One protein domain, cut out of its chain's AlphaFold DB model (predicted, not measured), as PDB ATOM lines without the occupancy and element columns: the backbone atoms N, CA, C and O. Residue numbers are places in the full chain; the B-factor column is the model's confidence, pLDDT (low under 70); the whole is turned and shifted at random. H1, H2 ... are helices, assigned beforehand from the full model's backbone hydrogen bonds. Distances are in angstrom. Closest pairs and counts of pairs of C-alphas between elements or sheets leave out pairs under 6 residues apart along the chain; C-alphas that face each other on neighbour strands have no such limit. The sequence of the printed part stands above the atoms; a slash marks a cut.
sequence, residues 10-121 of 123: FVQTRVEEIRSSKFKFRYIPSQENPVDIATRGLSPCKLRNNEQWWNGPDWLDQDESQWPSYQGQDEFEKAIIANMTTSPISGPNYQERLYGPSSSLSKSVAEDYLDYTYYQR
ATOM      1  N   PHE A  10     170.257 121.305 123.114       83.75
ATOM      2  CA  PHE A  10     170.685 120.188 123.954       83.75
ATOM      3  C   PHE A  10     171.565 120.641 125.129       83.75
ATOM      4  O   PHE A  10     171.285 120.299 126.272       83.75
ATOM      5  N   VAL A  11     172.595 121.448 124.863       82.31
ATOM      6  CA  VAL A  11     173.522 121.947 125.888       82.31
ATOM      7  C   VAL A  11     172.789 122.841 126.881       82.31
ATOM      8  O   VAL A  11     172.971 122.682 128.083       82.31
ATOM      9  N   GLN A  12     171.924 123.735 126.400       78.50
ATOM     10  CA  GLN A  12     171.121 124.584 127.275       78.50
ATOM     11  C   GLN A  12     170.241 123.748 128.213       78.50
ATOM     12  O   GLN A  12     170.288 123.942 129.423       78.50
ATOM     13  N   THR A  13     169.489 122.786 127.669       85.69
ATOM     14  CA  THR A  13     168.609 121.921 128.462       85.69
ATOM     15  C   THR A  13     169.395 121.099 129.484       85.69
ATOM     16  O   THR A  13     169.003 121.055 130.643       85.69
ATOM     17  N   ARG A  14     170.560 120.543 129.122       87.31
ATOM     18  CA  ARG A  14     171.419 119.824 130.079       87.31
ATOM     19  C   ARG A  14     171.984 120.722 131.174       87.31
ATOM     20  O   ARG A  14     172.028 120.321 132.330       87.31
ATOM     21  N   VAL A  15     172.400 121.940 130.836       82.56
ATOM     22  CA  VAL A  15     172.884 122.910 131.828       82.56
ATOM     23  C   VAL A  15     171.764 123.295 132.796       82.56
ATOM     24  O   VAL A  15     172.007 123.391 133.996       82.56
ATOM     25  N   GLU A  16     170.540 123.487 132.306       84.25
ATOM     26  CA  GLU A  16     169.364 123.757 133.139       84.25
ATOM     27  C   GLU A  16     169.014 122.561 134.041       84.25
ATOM     28  O   GLU A  16     168.778 122.751 135.234       84.25
ATOM     29  N   GLU A  17     169.053 121.330 133.524       86.06
ATOM     30  CA  GLU A  17     168.882 120.098 134.314       86.06
ATOM     31  C   GLU A  17     169.920 120.006 135.443       86.06
ATOM     32  O   GLU A  17     169.564 119.793 136.599       86.06
ATOM     33  N   ILE A  18     171.200 120.244 135.142       84.31
ATOM     34  CA  ILE A  18     172.275 120.186 136.142       84.31
ATOM     35  C   ILE A  18     172.095 121.289 137.190       84.31
ATOM     36  O   ILE A  18     172.169 121.013 138.384       84.31
ATOM     37  N   ARG A  19     171.808 122.529 136.776       81.19
ATOM     38  CA  ARG A  19     171.617 123.663 137.704       81.19
ATOM     39  C   ARG A  19     170.366 123.521 138.571       81.19
ATOM     40  O   ARG A  19     170.345 124.049 139.676       81.19
ATOM     41  N   SER A  20     169.324 122.861 138.067       83.88
ATOM     42  CA  SER A  20     168.087 122.609 138.819       83.88
ATOM     43  C   SER A  20     168.172 121.374 139.718       83.88
ATOM     44  O   SER A  20     167.356 121.219 140.630       83.88
ATOM     45  N   SER A  21     169.158 120.508 139.490       82.38
ATOM     46  CA  SER A  21     169.392 119.340 140.325       82.38
ATOM     47  C   SER A  21     169.930 119.711 141.709       82.38
ATOM     48  O   SER A  21     170.645 120.695 141.883       82.38
ATOM     49  N   LYS A  22     169.581 118.910 142.720       82.44
ATOM     50  CA  LYS A  22     169.996 119.107 144.121       82.44
ATOM     51  C   LYS A  22     171.119 118.150 144.532       82.44
ATOM     52  O   LYS A  22     171.139 117.678 145.667       82.44
ATOM     53  N   PHE A  23     172.004 117.802 143.601       81.81
ATOM     54  CA  PHE A  23     173.137 116.931 143.905       81.81
ATOM     55  C   PHE A  23     174.222 117.710 144.651       81.81
ATOM     56  O   PHE A  23     174.449 118.888 144.373       81.81
ATOM     57  N   LYS A  24     174.897 117.037 145.584       79.75
ATOM     58  CA  LYS A  24     176.090 117.567 146.245       79.75
ATOM     59  C   LYS A  24     177.315 117.190 145.435       79.75
ATOM     60  O   LYS A  24     177.470 116.029 145.049       79.75
ATOM     61  N   PHE A  25     178.193 118.153 145.194       81.06
ATOM     62  CA  PHE A  25     179.464 117.885 144.529       81.06
ATOM     63  C   PHE A  25     180.505 117.515 145.577       81.06
ATOM     64  O   PHE A  25     180.761 118.281 146.502       81.06
ATOM     65  N   ARG A  26     181.122 116.343 145.424       82.06
ATOM     66  CA  ARG A  26     182.168 115.851 146.324       82.06
ATOM     67  C   ARG A  26     183.454 115.600 145.551       82.06
ATOM     68  O   ARG A  26     183.430 115.223 144.381       82.06
ATOM     69  N   TYR A  27     184.578 115.833 146.218       83.38
ATOM     70  CA  TYR A  27     185.892 115.521 145.674       83.38
ATOM     71  C   TYR A  27     186.141 114.010 145.709       83.38
ATOM     72  O   TYR A  27     185.930 113.378 146.744       83.38
ATOM     73  N   ILE A  28     186.630 113.469 144.592       85.31
ATOM     74  CA  ILE A  28     187.121 112.094 144.468       85.31
ATOM     75  C   ILE A  28     188.643 112.166 144.293       85.31
ATOM     76  O   ILE A  28     189.104 112.897 143.410       85.31
ATOM     77  N   PRO A  29     189.441 111.429 145.085       84.19
ATOM     78  CA  PRO A  29     190.882 111.341 144.880       84.19
ATOM     79  C   PRO A  29     191.235 110.942 143.454       84.19
ATOM     80  O   PRO A  29     190.641 110.023 142.899       84.19
ATOM     81  N   SER A  30     192.272 111.551 142.881       82.81
ATOM     82  CA  SER A  30     192.698 111.249 141.506       82.81
ATOM     83  C   SER A  30     192.993 109.763 141.263       82.81
ATOM     84  O   SER A  30     192.761 109.266 140.170       82.81
ATOM     85  N   GLN A  31     193.484 109.030 142.271       82.81
ATOM     86  CA  GLN A  31     193.749 107.587 142.128       82.81
ATOM     87  C   GLN A  31     192.475 106.738 142.099       82.81
ATOM     88  O   GLN A  31     192.487 105.634 141.562       82.81
ATOM     89  N   GLU A  32     191.386 107.254 142.661       85.94
ATOM     90  CA  GLU A  32     190.096 106.573 142.727       85.94
ATOM     91  C   GLU A  32     189.137 107.065 141.633       85.94
ATOM     92  O   GLU A  32     188.176 106.375 141.316       85.94
ATOM     93  N   ASN A  33     189.427 108.206 140.995       88.62
ATOM     94  CA  ASN A  33     188.637 108.785 139.912       88.62
ATOM     95  C   ASN A  33     188.636 107.884 138.658       88.62
ATOM     96  O   ASN A  33     189.655 107.794 137.970       88.62
ATOM     97  N   PRO A  34     187.493 107.294 138.267       87.31
ATOM     98  CA  PRO A  34     187.405 106.462 137.067       87.31
ATOM     99  C   PRO A  34     187.831 107.200 135.790       87.31
ATOM    100  O   PRO A  34     188.431 106.616 134.890       87.31
ATOM    101  N   VAL A  35     187.588 108.514 135.711       86.69
ATOM    102  CA  VAL A  35     187.962 109.328 134.542       86.69
ATOM    103  C   VAL A  35     189.475 109.349 134.318       86.69
ATOM    104  O   VAL A  35     189.922 109.373 133.167       86.69
ATOM    105  N   ASP A  36     190.281 109.270 135.379       86.56
ATOM    106  CA  ASP A  36     191.739 109.182 135.259       86.56
ATOM    107  C   ASP A  36     192.154 107.903 134.514       86.56
ATOM    108  O   ASP A  36     193.107 107.919 133.737       86.56
ATOM    109  N   ILE A  37     191.412 106.803 134.680       84.19
ATOM    110  CA  ILE A  37     191.681 105.529 133.997       84.19
ATOM    111  C   ILE A  37     191.490 105.685 132.485       84.19
ATOM    112  O   ILE A  37     192.340 105.256 131.699       84.19
ATOM    113  N   ALA A  38     190.400 106.329 132.068       78.94
ATOM    114  CA  ALA A  38     190.122 106.563 130.655       78.94
ATOM    115  C   ALA A  38     191.086 107.591 130.033       78.94
ATOM    116  O   ALA A  38     191.568 107.397 128.916       78.94
ATOM    117  N   THR A  39     191.407 108.668 130.753       83.31
ATOM    118  CA  THR A  39     192.222 109.778 130.225       83.31
ATOM    119  C   THR A  39     193.724 109.491 130.205       83.31
ATOM    120  O   THR A  39     194.433 110.061 129.377       83.31
ATOM    121  N   ARG A  40     194.227 108.554 131.023       81.25
ATOM    122  CA  ARG A  40     195.635 108.100 130.998       81.25
ATOM    123  C   ARG A  40     195.964 107.131 129.852       81.25
ATOM    124  O   ARG A  40     197.088 106.644 129.771       81.25
ATOM    125  N   GLY A  41     195.013 106.858 128.956       76.62
ATOM    126  CA  GLY A  41     195.257 106.069 127.746       76.62
ATOM    127  C   GLY A  41     195.209 104.557 127.966       76.62
ATOM    128  O   GLY A  41     195.933 103.809 127.304       76.62
ATOM    129  N   LEU A  42     194.365 104.078 128.888       83.38
ATOM    130  CA  LEU A  42     194.149 102.644 129.042       83.38
ATOM    131  C   LEU A  42     193.539 102.073 127.752       83.38
ATOM    132  O   LEU A  42     192.503 102.529 127.275       83.38
ATOM    133  N   SER A  43     194.180 101.051 127.178       87.12
ATOM    134  CA  SER A  43     193.677 100.407 125.957       87.12
ATOM    135  C   SER A  43     192.235  99.903 126.152       87.12
ATOM    136  O   SER A  43     191.958  99.340 127.219       87.12
ATOM    137  N   PRO A  44     191.355  99.961 125.133       85.88
ATOM    138  CA  PRO A  44     189.961  99.521 125.251       85.88
ATOM    139  C   PRO A  44     189.792  98.089 125.779       85.88
ATOM    140  O   PRO A  44     188.881  97.809 126.553       85.88
ATOM    141  N   CYS A  45     190.700  97.179 125.409       89.38
ATOM    142  CA  CYS A  45     190.688  95.794 125.885       89.38
ATOM    143  C   CYS A  45     190.895  95.691 127.402       89.38
ATOM    144  O   CYS A  45     190.237  94.891 128.055       89.38
ATOM    145  N   LYS A  46     191.791  96.512 127.959       87.00
ATOM    146  CA  LYS A  46     192.028  96.577 129.408       87.00
ATOM    147  C   LYS A  46     190.904  97.317 130.126       87.00
ATOM    148  O   LYS A  46     190.519  96.902 131.210       87.00
ATOM    149  N   LEU A  47     190.356  98.366 129.510       88.44
ATOM    150  CA  LEU A  47     189.239  99.128 130.071       88.44
ATOM    151  C   LEU A  47     187.978  98.269 130.218       88.44
ATOM    152  O   LEU A  47     187.286  98.369 131.224       88.44
ATOM    153  N   ARG A  48     187.719  97.372 129.256       89.62
ATOM    154  CA  ARG A  48     186.580  96.443 129.306       89.62
ATOM    155  C   ARG A  48     186.511  95.666 130.621       89.62
ATOM    156  O   ARG A  48     185.417  95.492 131.139       89.62
ATOM    157  N   ASN A  49     187.660  95.243 131.142       90.19
ATOM    158  CA  ASN A  49     187.758  94.420 132.345       90.19
ATOM    159  C   ASN A  49     188.173  95.236 133.583       90.19
ATOM    160  O   ASN A  49     188.620  94.657 134.568       90.19
ATOM    161  N   ASN A  50     188.110  96.570 133.527       88.69
ATOM    162  CA  ASN A  50     188.486  97.426 134.646       88.69
ATOM    163  C   ASN A  50     187.263  97.685 135.535       88.69
ATOM    164  O   ASN A  50     186.393  98.474 135.180       88.69
ATOM    165  N   GLU A  51     187.202  97.020 136.687       89.19
ATOM    166  CA  GLU A  51     186.080  97.157 137.624       89.19
ATOM    167  C   GLU A  51     185.967  98.574 138.187       89.19
ATOM    168  O   GLU A  51     184.869  99.107 138.260       89.19
ATOM    169  N   GLN A  52     187.089  99.235 138.475       87.31
ATOM    170  CA  GLN A  52     187.093 100.606 138.986       87.31
ATOM    171  C   GLN A  52     186.513 101.616 137.975       87.31
ATOM    172  O   GLN A  52     185.928 102.620 138.367       87.31
ATOM    173  N   TRP A  53     186.623 101.360 136.667       89.75
ATOM    174  CA  TRP A  53     185.979 102.172 135.632       89.75
ATOM    175  C   TRP A  53     184.453 102.024 135.643       89.75
ATOM    176  O   TRP A  53     183.738 103.011 135.485       89.75
ATOM    177  N   TRP A  54     183.963 100.794 135.810       90.75
ATOM    178  CA  TRP A  54     182.536 100.480 135.715       90.75
ATOM    179  C   TRP A  54     181.774 100.692 137.021       90.75
ATOM    180  O   TRP A  54     180.639 101.159 136.982       90.75
ATOM    181  N   ASN A  55     182.402 100.365 138.148       90.25
ATOM    182  CA  ASN A  55     181.793 100.376 139.477       90.25
ATOM    183  C   ASN A  55     182.234 101.594 140.301       90.25
ATOM    184  O   ASN A  55     181.536 102.007 141.218       90.25
ATOM    185  N   GLY A  56     183.365 102.212 139.953       90.62
ATOM    186  CA  GLY A  56     183.937 103.296 140.741       90.62
ATOM    187  C   GLY A  56     184.712 102.801 141.969       90.62
ATOM    188  O   GLY A  56     185.155 101.653 142.001       90.62
ATOM    189  N   PRO A  57     184.944 103.688 142.951       90.38
ATOM    190  CA  PRO A  57     185.569 103.340 144.225       90.38
ATOM    191  C   PRO A  57     184.640 102.497 145.106       90.38
ATOM    192  O   PRO A  57     183.444 102.771 145.164       90.38
ATOM    193  N   ASP A  58     185.195 101.568 145.887       89.81
ATOM    194  CA  ASP A  58     184.419 100.652 146.747       89.81
ATOM    195  C   ASP A  58     183.477 101.368 147.733       89.81
ATOM    196  O   ASP A  58     182.418 100.852 148.092       89.81
ATOM    197  N   TRP A  59     183.858 102.569 148.184       90.56
ATOM    198  CA  TRP A  59     183.059 103.366 149.113       90.56
ATOM    199  C   TRP A  59     181.815 103.988 148.467       90.56
ATOM    200  O   TRP A  59     180.919 104.404 149.196       90.56
ATOM    201  N   LEU A  60     181.727 104.049 147.132       90.31
ATOM    202  CA  LEU A  60     180.605 104.676 146.426       90.31
ATOM    203  C   LEU A  60     179.292 103.910 146.627       90.31
ATOM    204  O   LEU A  60     178.234 104.529 146.731       90.31
ATOM    205  N   ASP A  61     179.378 102.584 146.744       89.88
ATOM    206  CA  ASP A  61     178.235 101.705 147.016       89.88
ATOM    207  C   ASP A  61     177.888 101.614 148.513       89.88
ATOM    208  O   ASP A  61     176.899 100.984 148.895       89.88
ATOM    209  N   GLN A  62     178.696 102.231 149.380       91.81
ATOM    210  CA  GLN A  62     178.454 102.271 150.821       91.81
ATOM    211  C   GLN A  62     177.566 103.460 151.202       91.81
ATOM    212  O   GLN A  62     177.332 104.380 150.416       91.81
ATOM    213  N   ASP A  63     177.092 103.458 152.448       92.44
ATOM    214  CA  ASP A  63     176.363 104.591 153.015       92.44
ATOM    215  C   ASP A  63     177.182 105.892 152.931       92.44
ATOM    216  O   ASP A  63     178.398 105.882 153.126       92.44
ATOM    217  N   GLU A  64     176.513 107.027 152.694       89.06
ATOM    218  CA  GLU A  64     177.164 108.338 152.526       89.06
ATOM    219  C   GLU A  64     178.004 108.744 153.756       89.06
ATOM    220  O   GLU A  64     178.950 109.520 153.632       89.06
ATOM    221  N   SER A  65     177.716 108.195 154.945       89.12
ATOM    222  CA  SER A  65     178.547 108.386 156.146       89.12
ATOM    223  C   SER A  65     179.934 107.742 156.058       89.12
ATOM    224  O   SER A  65     180.835 108.153 156.788       89.12
ATOM    225  N   GLN A  66     180.106 106.740 155.194       88.50
ATOM    226  CA  GLN A  66     181.375 106.049 154.949       88.50
ATOM    227  C   GLN A  66     182.188 106.711 153.835       88.50
ATOM    228  O   GLN A  66     183.333 106.331 153.591       88.50
ATOM    229  N   TRP A  67     181.608 107.692 153.143       89.69
ATOM    230  CA  TRP A  67     182.289 108.372 152.056       89.69
ATOM    231  C   TRP A  67     183.406 109.263 152.602       89.69
ATOM    232  O   TRP A  67     183.282 109.845 153.687       89.69
ATOM    233  N   PRO A  68     184.505 109.422 151.851       86.50
ATOM    234  CA  PRO A  68     185.623 110.214 152.319       86.50
ATOM    235  C   PRO A  68     185.236 111.694 152.472       86.50
ATOM    236  O   PRO A  68     184.702 112.342 151.563       86.50
ATOM    237  N   SER A  69     185.549 112.245 153.645       82.44
ATOM    238  CA  SER A  69     185.439 113.671 153.945       82.44
ATOM    239  C   SER A  69     186.822 114.311 153.887       82.44
ATOM    240  O   SER A  69     187.759 113.849 154.540       82.44
ATOM    241  N   TYR A  70     186.957 115.374 153.095       80.38
ATOM    242  CA  TYR A  70     188.206 116.120 152.952       80.38
ATOM    243  C   TYR A  70     188.054 117.525 153.524       80.38
ATOM    244  O   TYR A  70     187.014 118.172 153.375       80.38
ATOM    245  N   GLN A  71     189.122 118.019 154.147       73.50
ATOM    246  CA  GLN A  71     189.196 119.409 154.593       73.50
ATOM    247  C   GLN A  71     188.975 120.340 153.392       73.50
ATOM    248  O   GLN A  71     189.619 120.181 152.356       73.50
ATOM    249  N   GLY A  72     188.041 121.283 153.518       69.62
ATOM    250  CA  GLY A  72     187.698 122.218 152.441       69.62
ATOM    251  C   GLY A  72     186.660 121.713 151.430       69.62
ATOM    252  O   GLY A  72     186.405 122.414 150.453       69.62
ATOM    253  N   GLN A  73     186.012 120.554 151.647       75.31
ATOM    254  CA  GLN A  73     184.881 120.111 150.807       75.31
ATOM    255  C   GLN A  73     183.784 121.178 150.702       75.31
ATOM    256  O   GLN A  73     183.327 121.467 149.600       75.31
ATOM    257  N   ASP A  74     183.435 121.826 151.814       75.31
ATOM    258  CA  ASP A  74     182.419 122.884 151.834       75.31
ATOM    259  C   ASP A  74     182.824 124.104 150.994       75.31
ATOM    260  O   ASP A  74     181.985 124.752 150.371       75.31
ATOM    261  N   GLU A  75     184.111 124.455 150.984       77.88
ATOM    262  CA  GLU A  75     184.638 125.583 150.206       77.88
ATOM    263  C   GLU A  75     184.672 125.252 148.714       77.88
ATOM    264  O   GLU A  75     184.285 126.081 147.888       77.88
ATOM    265  N   PHE A  76     185.060 124.022 148.374       76.00
ATOM    266  CA  PHE A  76     185.012 123.508 147.012       76.00
ATOM    267  C   PHE A  76     183.573 123.458 146.483       76.00
ATOM    268  O   PHE A  76     183.303 123.974 145.400       76.00
ATOM    269  N   GLU A  77     182.629 122.919 147.258       74.81
ATOM    270  CA  GLU A  77     181.214 122.861 146.881       74.81
ATOM    271  C   GLU A  77     180.637 124.269 146.680       74.81
ATOM    272  O   GLU A  77     180.009 124.542 145.653       74.81
ATOM    273  N   LYS A  78     180.940 125.210 147.588       74.88
ATOM    274  CA  LYS A  78     180.569 126.628 147.431       74.88
ATOM    275  C   LYS A  78     181.143 127.237 146.152       74.88
ATOM    276  O   LYS A  78     180.417 127.938 145.448       74.88
ATOM    277  N   ALA A  79     182.408 126.971 145.829       77.44
ATOM    278  CA  ALA A  79     183.050 127.482 144.618       77.44
ATOM    279  C   ALA A  79     182.426 126.902 143.336       77.44
ATOM    280  O   ALA A  79     182.211 127.630 142.364       77.44
ATOM    281  N   ILE A  80     182.086 125.611 143.333       74.88
ATOM    282  CA  ILE A  80     181.411 124.956 142.206       74.88
ATOM    283  C   ILE A  80     180.012 125.542 142.005       74.88
ATOM    284  O   ILE A  80     179.684 125.968 140.895       74.88
ATOM    285  N   ILE A  81     179.214 125.628 143.073       71.00
ATOM    286  CA  ILE A  81     177.861 126.192 143.023       71.00
ATOM    287  C   ILE A  81     177.912 127.643 142.550       71.00
ATOM    288  O   ILE A  81     177.152 127.994 141.648       71.00
ATOM    289  N   ALA A  82     178.821 128.464 143.089       72.56
ATOM    290  CA  ALA A  82     179.024 129.845 142.658       72.56
ATOM    291  C   ALA A  82     179.343 129.919 141.158       72.56
ATOM    292  O   ALA A  82     178.677 130.637 140.425       72.56
ATOM    293  N   ASN A  83     180.266 129.109 140.641       69.06
ATOM    294  CA  ASN A  83     180.600 129.129 139.213       69.06
ATOM    295  C   ASN A  83     179.438 128.660 138.313       69.06
ATOM    296  O   ASN A  83     179.225 129.221 137.230       69.06
ATOM    297  N   MET A  84     178.659 127.670 138.769       63.16
ATOM    298  CA  MET A  84     177.459 127.190 138.076       63.16
ATOM    299  C   MET A  84     176.307 128.197 138.123       63.16
ATOM    300  O   MET A  84     175.522 128.247 137.183       63.16
ATOM    301  N   THR A  85     176.181 129.008 139.178       59.31
ATOM    302  CA  THR A  85     175.102 130.005 139.318       59.31
ATOM    303  C   THR A  85     175.468 131.368 138.739       59.31
ATOM    304  O   THR A  85     174.612 131.996 138.121       59.31
ATOM    305  N   THR A  86     176.725 131.794 138.859       52.78
ATOM    306  CA  THR A  86     177.207 133.124 138.467       52.78
ATOM    307  C   THR A  86     177.425 133.277 136.970       52.78
ATOM    308  O   THR A  86     177.438 134.410 136.512       52.78
ATOM    309  N   SER A  87     177.537 132.206 136.180       44.09
ATOM    310  CA  SER A  87     177.658 132.357 134.724       44.09
ATOM    311  C   SER A  87     176.309 132.759 134.109       44.09
ATOM    312  O   SER A  87     175.398 131.914 134.031       44.09
ATOM    313  N   PRO A  88     176.151 134.011 133.631       45.47
ATOM    314  CA  PRO A  88     175.085 134.324 132.704       45.47
ATOM    315  C   PRO A  88     175.447 133.628 131.388       45.47
ATOM    316  O   PRO A  88     176.614 133.557 131.000       45.47
ATOM    317  N   ILE A  89     174.448 133.158 130.645       49.75
ATOM    318  CA  ILE A  89     174.638 132.644 129.275       49.75
ATOM    319  C   ILE A  89     175.246 133.737 128.351       49.75
ATOM    320  O   ILE A  89     175.722 133.456 127.256       49.75
ATOM    321  N   SER A  90     175.319 134.982 128.831       42.97
ATOM    322  CA  SER A  90     176.008 136.130 128.247       42.97
ATOM    323  C   SER A  90     177.291 136.502 129.018       42.97
ATOM    324  O   SER A  90     177.310 137.465 129.782       42.97
ATOM    325  N   GLY A  91     178.374 135.755 128.820       39.88
ATOM    326  CA  GLY A  91     179.746 136.174 129.148       39.88
ATOM    327  C   GLY A  91     180.631 136.008 127.907       39.88
ATOM    328  O   GLY A  91     180.339 135.125 127.096       39.88
ATOM    329  N   PRO A  92     181.656 136.855 127.682       39.41
ATOM    330  CA  PRO A  92     182.335 136.907 126.397       39.41
ATOM    331  C   PRO A  92     183.099 135.601 126.129       39.41
ATOM    332  O   PRO A  92     183.983 135.197 126.875       39.41
ATOM    333  N   ASN A  93     182.684 134.953 125.042       44.00
ATOM    334  CA  ASN A  93     183.420 134.025 124.192       44.00
ATOM    335  C   ASN A  93     184.175 132.851 124.854       44.00
ATOM    336  O   ASN A  93     185.390 132.866 125.038       44.00
ATOM    337  N   TYR A  94     183.476 131.720 125.009       46.28
ATOM    338  CA  TYR A  94     184.092 130.392 125.193       46.28
ATOM    339  C   TYR A  94     185.124 130.044 124.103       46.28
ATOM    340  O   TYR A  94     186.008 129.218 124.330       46.28
ATOM    341  N   GLN A  95     185.045 130.688 122.932       38.31
ATOM    342  CA  GLN A  95     185.998 130.485 121.844       38.31
ATOM    343  C   GLN A  95     187.393 131.059 122.150       38.31
ATOM    344  O   GLN A  95     188.383 130.438 121.778       38.31
ATOM    345  N   GLU A  96     187.520 132.163 122.894       44.62
ATOM    346  CA  GLU A  96     188.840 132.717 123.258       44.62
ATOM    347  C   GLU A  96     189.594 131.830 124.257       44.62
ATOM    348  O   GLU A  96     190.823 131.795 124.260       44.62
ATOM    349  N   ARG A  97     188.868 131.064 125.081       47.84
ATOM    350  CA  ARG A  97     189.468 130.210 126.114       47.84
ATOM    351  C   ARG A  97     189.995 128.878 125.565       47.84
ATOM    352  O   ARG A  97     190.943 128.339 126.124       47.84
ATOM    353  N   LEU A  98     189.409 128.363 124.481       45.50
ATOM    354  CA  LEU A  98     189.822 127.101 123.843       45.50
ATOM    355  C   LEU A  98     190.859 127.297 122.722       45.50
ATOM    356  O   LEU A  98     191.632 126.381 122.446       45.50
ATOM    357  N   TYR A  99     190.920 128.489 122.118       39.84
ATOM    358  CA  TYR A  99     191.780 128.786 120.961       39.84
ATOM    359  C   TYR A  99     192.730 129.976 121.180       39.84
ATOM    360  O   TYR A  99     193.279 130.520 120.224       39.84
ATOM    361  N   GLY A 100     192.922 130.405 122.431       44.88
ATOM    362  CA  GLY A 100     193.867 131.468 122.771       44.88
ATOM    363  C   GLY A 100     195.333 131.067 122.526       44.88
ATOM    364  O   GLY A 100     195.632 129.881 122.384       44.88
ATOM    365  N   PRO A 101     196.275 132.028 122.531       47.34
ATOM    366  CA  PRO A 101     197.676 131.807 122.142       47.34
ATOM    367  C   PRO A 101     198.448 130.740 122.947       47.34
ATOM    368  O   PRO A 101     199.503 130.306 122.500       47.34
ATOM    369  N   SER A 102     197.931 130.308 124.104       45.12
ATOM    370  CA  SER A 102     198.505 129.230 124.933       45.12
ATOM    371  C   SER A 102     197.795 127.872 124.788       45.12
ATOM    372  O   SER A 102     198.054 126.964 125.574       45.12
ATOM    373  N   SER A 103     196.885 127.713 123.823       45.72
ATOM    374  CA  SER A 103     196.185 126.449 123.564       45.72
ATOM    375  C   SER A 103     197.082 125.466 122.801       45.72
ATOM    376  O   SER A 103     197.562 125.755 121.708       45.72
ATOM    377  N   SER A 104     197.301 124.286 123.383       46.53
ATOM    378  CA  SER A 104     198.110 123.189 122.832       46.53
ATOM    379  C   SER A 104     197.320 122.227 121.927       46.53
ATOM    380  O   SER A 104     197.811 121.147 121.594       46.53
ATOM    381  N   LEU A 105     196.107 122.599 121.500       45.09
ATOM    382  CA  LEU A 105     195.308 121.791 120.576       45.09
ATOM    383  C   LEU A 105     195.797 121.966 119.131       45.09
ATOM    384  O   LEU A 105     195.768 123.054 118.559       45.09
ATOM    385  N   SER A 106     196.244 120.853 118.544       49.75
ATOM    386  CA  SER A 106     196.624 120.740 117.133       49.75
ATOM    387  C   SER A 106     195.509 121.248 116.211       49.75
ATOM    388  O   SER A 106     194.350 120.861 116.368       49.75
ATOM    389  N   LYS A 107     195.879 122.043 115.193       50.50
ATOM    390  CA  LYS A 107     194.976 122.568 114.148       50.50
ATOM    391  C   LYS A 107     194.101 121.487 113.498       50.50
ATOM    392  O   LYS A 107     192.975 121.786 113.121       50.50
ATOM    393  N   SER A 108     194.573 120.240 113.443       41.97
ATOM    394  CA  SER A 108     193.832 119.116 112.857       41.97
ATOM    395  C   SER A 108     192.514 118.809 113.575       41.97
ATOM    396  O   SER A 108     191.533 118.463 112.933       41.97
ATOM    397  N   VAL A 109     192.452 118.980 114.902       48.72
ATOM    398  CA  VAL A 109     191.235 118.690 115.687       48.72
ATOM    399  C   VAL A 109     190.164 119.769 115.474       48.72
ATOM    400  O   VAL A 109     188.971 119.511 115.619       48.72
ATOM    401  N   ALA A 110     190.580 120.988 115.117       49.97
ATOM    402  CA  ALA A 110     189.671 122.104 114.880       49.97
ATOM    403  C   ALA A 110     188.959 122.009 113.517       49.97
ATOM    404  O   ALA A 110     187.815 122.451 113.404       49.97
ATOM    405  N   GLU A 111     189.606 121.424 112.505       51.31
ATOM    406  CA  GLU A 111     189.031 121.255 111.163       51.31
ATOM    407  C   GLU A 111     187.933 120.177 111.146       51.31
ATOM    408  O   GLU A 111     186.841 120.442 110.640       51.31
ATOM    409  N   ASP A 112     188.143 119.042 111.824       49.72
ATOM    410  CA  ASP A 112     187.137 117.968 111.941       49.72
ATOM    411  C   ASP A 112     185.832 118.441 112.613       49.72
ATOM    412  O   ASP A 112     184.730 117.999 112.279       49.72
ATOM    413  N   TYR A 113     185.928 119.388 113.553       44.81
ATOM    414  CA  TYR A 113     184.762 119.930 114.255       44.81
ATOM    415  C   TYR A 113     183.914 120.864 113.381       44.81
ATOM    416  O   TYR A 113     182.696 120.946 113.566       44.81
ATOM    417  N   LEU A 114     184.536 121.584 112.442       51.19
ATOM    418  CA  LEU A 114     183.816 122.472 111.530       51.19
ATOM    419  C   LEU A 114     183.025 121.668 110.499       51.19
ATOM    420  O   LEU A 114     181.864 122.004 110.250       51.19
ATOM    421  N   ASP A 115     183.600 120.574 110.002       48.09
ATOM    422  CA  ASP A 115     182.952 119.696 109.027       48.09
ATOM    423  C   ASP A 115     181.692 119.040 109.622       48.09
ATOM    424  O   ASP A 115     180.594 119.127 109.064       48.09
ATOM    425  N   TYR A 116     181.778 118.537 110.859       38.28
ATOM    426  CA  TYR A 116     180.631 117.929 111.544       38.28
ATOM    427  C   TYR A 116     179.452 118.898 111.749       38.28
ATOM    428  O   TYR A 116     178.284 118.507 111.690       38.28
ATOM    429  N   THR A 117     179.734 120.186 111.978       43.72
ATOM    430  CA  THR A 117     178.678 121.200 112.146       43.72
ATOM    431  C   THR A 117     178.060 121.661 110.829       43.72
ATOM    432  O   THR A 117     176.920 122.132 110.836       43.72
ATOM    433  N   TYR A 118     178.780 121.522 109.713       41.28
ATOM    434  CA  TYR A 118     178.270 121.824 108.378       41.28
ATOM    435  C   TYR A 118     177.281 120.744 107.920       41.28
ATOM    436  O   TYR A 118     176.147 121.061 107.563       41.28
ATOM    437  N   TYR A 119     177.635 119.468 108.098       42.19
ATOM    438  CA  TYR A 119     176.776 118.326 107.750       42.19
ATOM    439  C   TYR A 119     175.425 118.280 108.486       42.19
ATOM    440  O   TYR A 119     174.484 117.646 108.015       42.19
ATOM    441  N   GLN A 120     175.302 118.944 109.637       36.88
ATOM    442  CA  GLN A 120     174.070 118.979 110.436       36.88
ATOM    443  C   GLN A 120     173.094 120.098 110.021       36.88
ATOM    444  O   GLN A 120     171.982 120.136 110.542       36.88
ATOM    445  N   ARG A 121     173.481 121.024 109.126       39.03
ATOM    446  CA  ARG A 121     172.601 122.122 108.670       39.03
ATOM    447  C   ARG A 121     171.808 121.826 107.402       39.03
ATOM    448  O   ARG A 121     170.772 122.453 107.217       39.03
TER     449      ARG A 121
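Overview. This is residues 10 to 121 of the 123 residues of an uncharacterized protein of Loa loa (UniProt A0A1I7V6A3). The model is an open, loosely curved chain of helices with few contacts: H6, the longest by residues, makes one side with H1 near it, the short helices H2, H3 and H4 gather in a small cluster at a distance, and the last part, with H7 and H8, curves away as an arm. Most of that arm sticks out: residues 90 to 98, 100 to 106 and 111 to 121 stand free. The printed part has 112 residues with eight named helices, H1 to H8 in chain order, and no named strand; the class is all helix. The whole is loose, with a radius of gyration of the C-alphas of 18.6 A, and spans 48 by 41 by 30 A.

Along the chain. H6, residues 73 to 86, is 19.5 A long and begins at C-alpha 73 (184.881, 120.111, 150.807). H1, residues 10 to 20, is 15.3 A long and begins at C-alpha 10 (170.685, 120.188, 123.954). H2 is residues 34 to 39, H3 44 to 48, H4 51 to 55, H5 58 to 61 and H7 94 to 99. H8, residues 107 to 119, is 19.8 A long and ends at C-alpha 119 (176.776, 118.326, 107.750).

Arrangement. H6 and H1 are close but not clearly touching, their closest C-alphas, Met 84 and Arg 19, 6.8 A apart; they run opposite ways at a steep tilt of 49 degrees. H6 is apart from H2, H5, H7 and H8, among others. H2 and H4 touch, closest at the C-alphas of Pro 34 and Trp 53, 4.7 A. H3 is close to H4 but not clearly touching, the closest C-alphas, Leu 47 and Trp 53, 7.1 A apart. H4 and H5 meet only through their link. H7 and H8 are apart. Every O i to N i+4 pair is within hydrogen-bond range in H1, H2, H3, H4 and H6, against 1 of 2 in H7 and 6 of 9 in H8; H5 is too short for such a pair.

Size, cuts and confidence. The C-alphas farthest apart, Ser 65 and Arg 121, are 49.8 A apart. The printed part has no cut. The links H1 to H2 and H5 to H6 are long. The mean pLDDT of the printed part is 70.9; residue 72 and residues 83 to 121 are under 70.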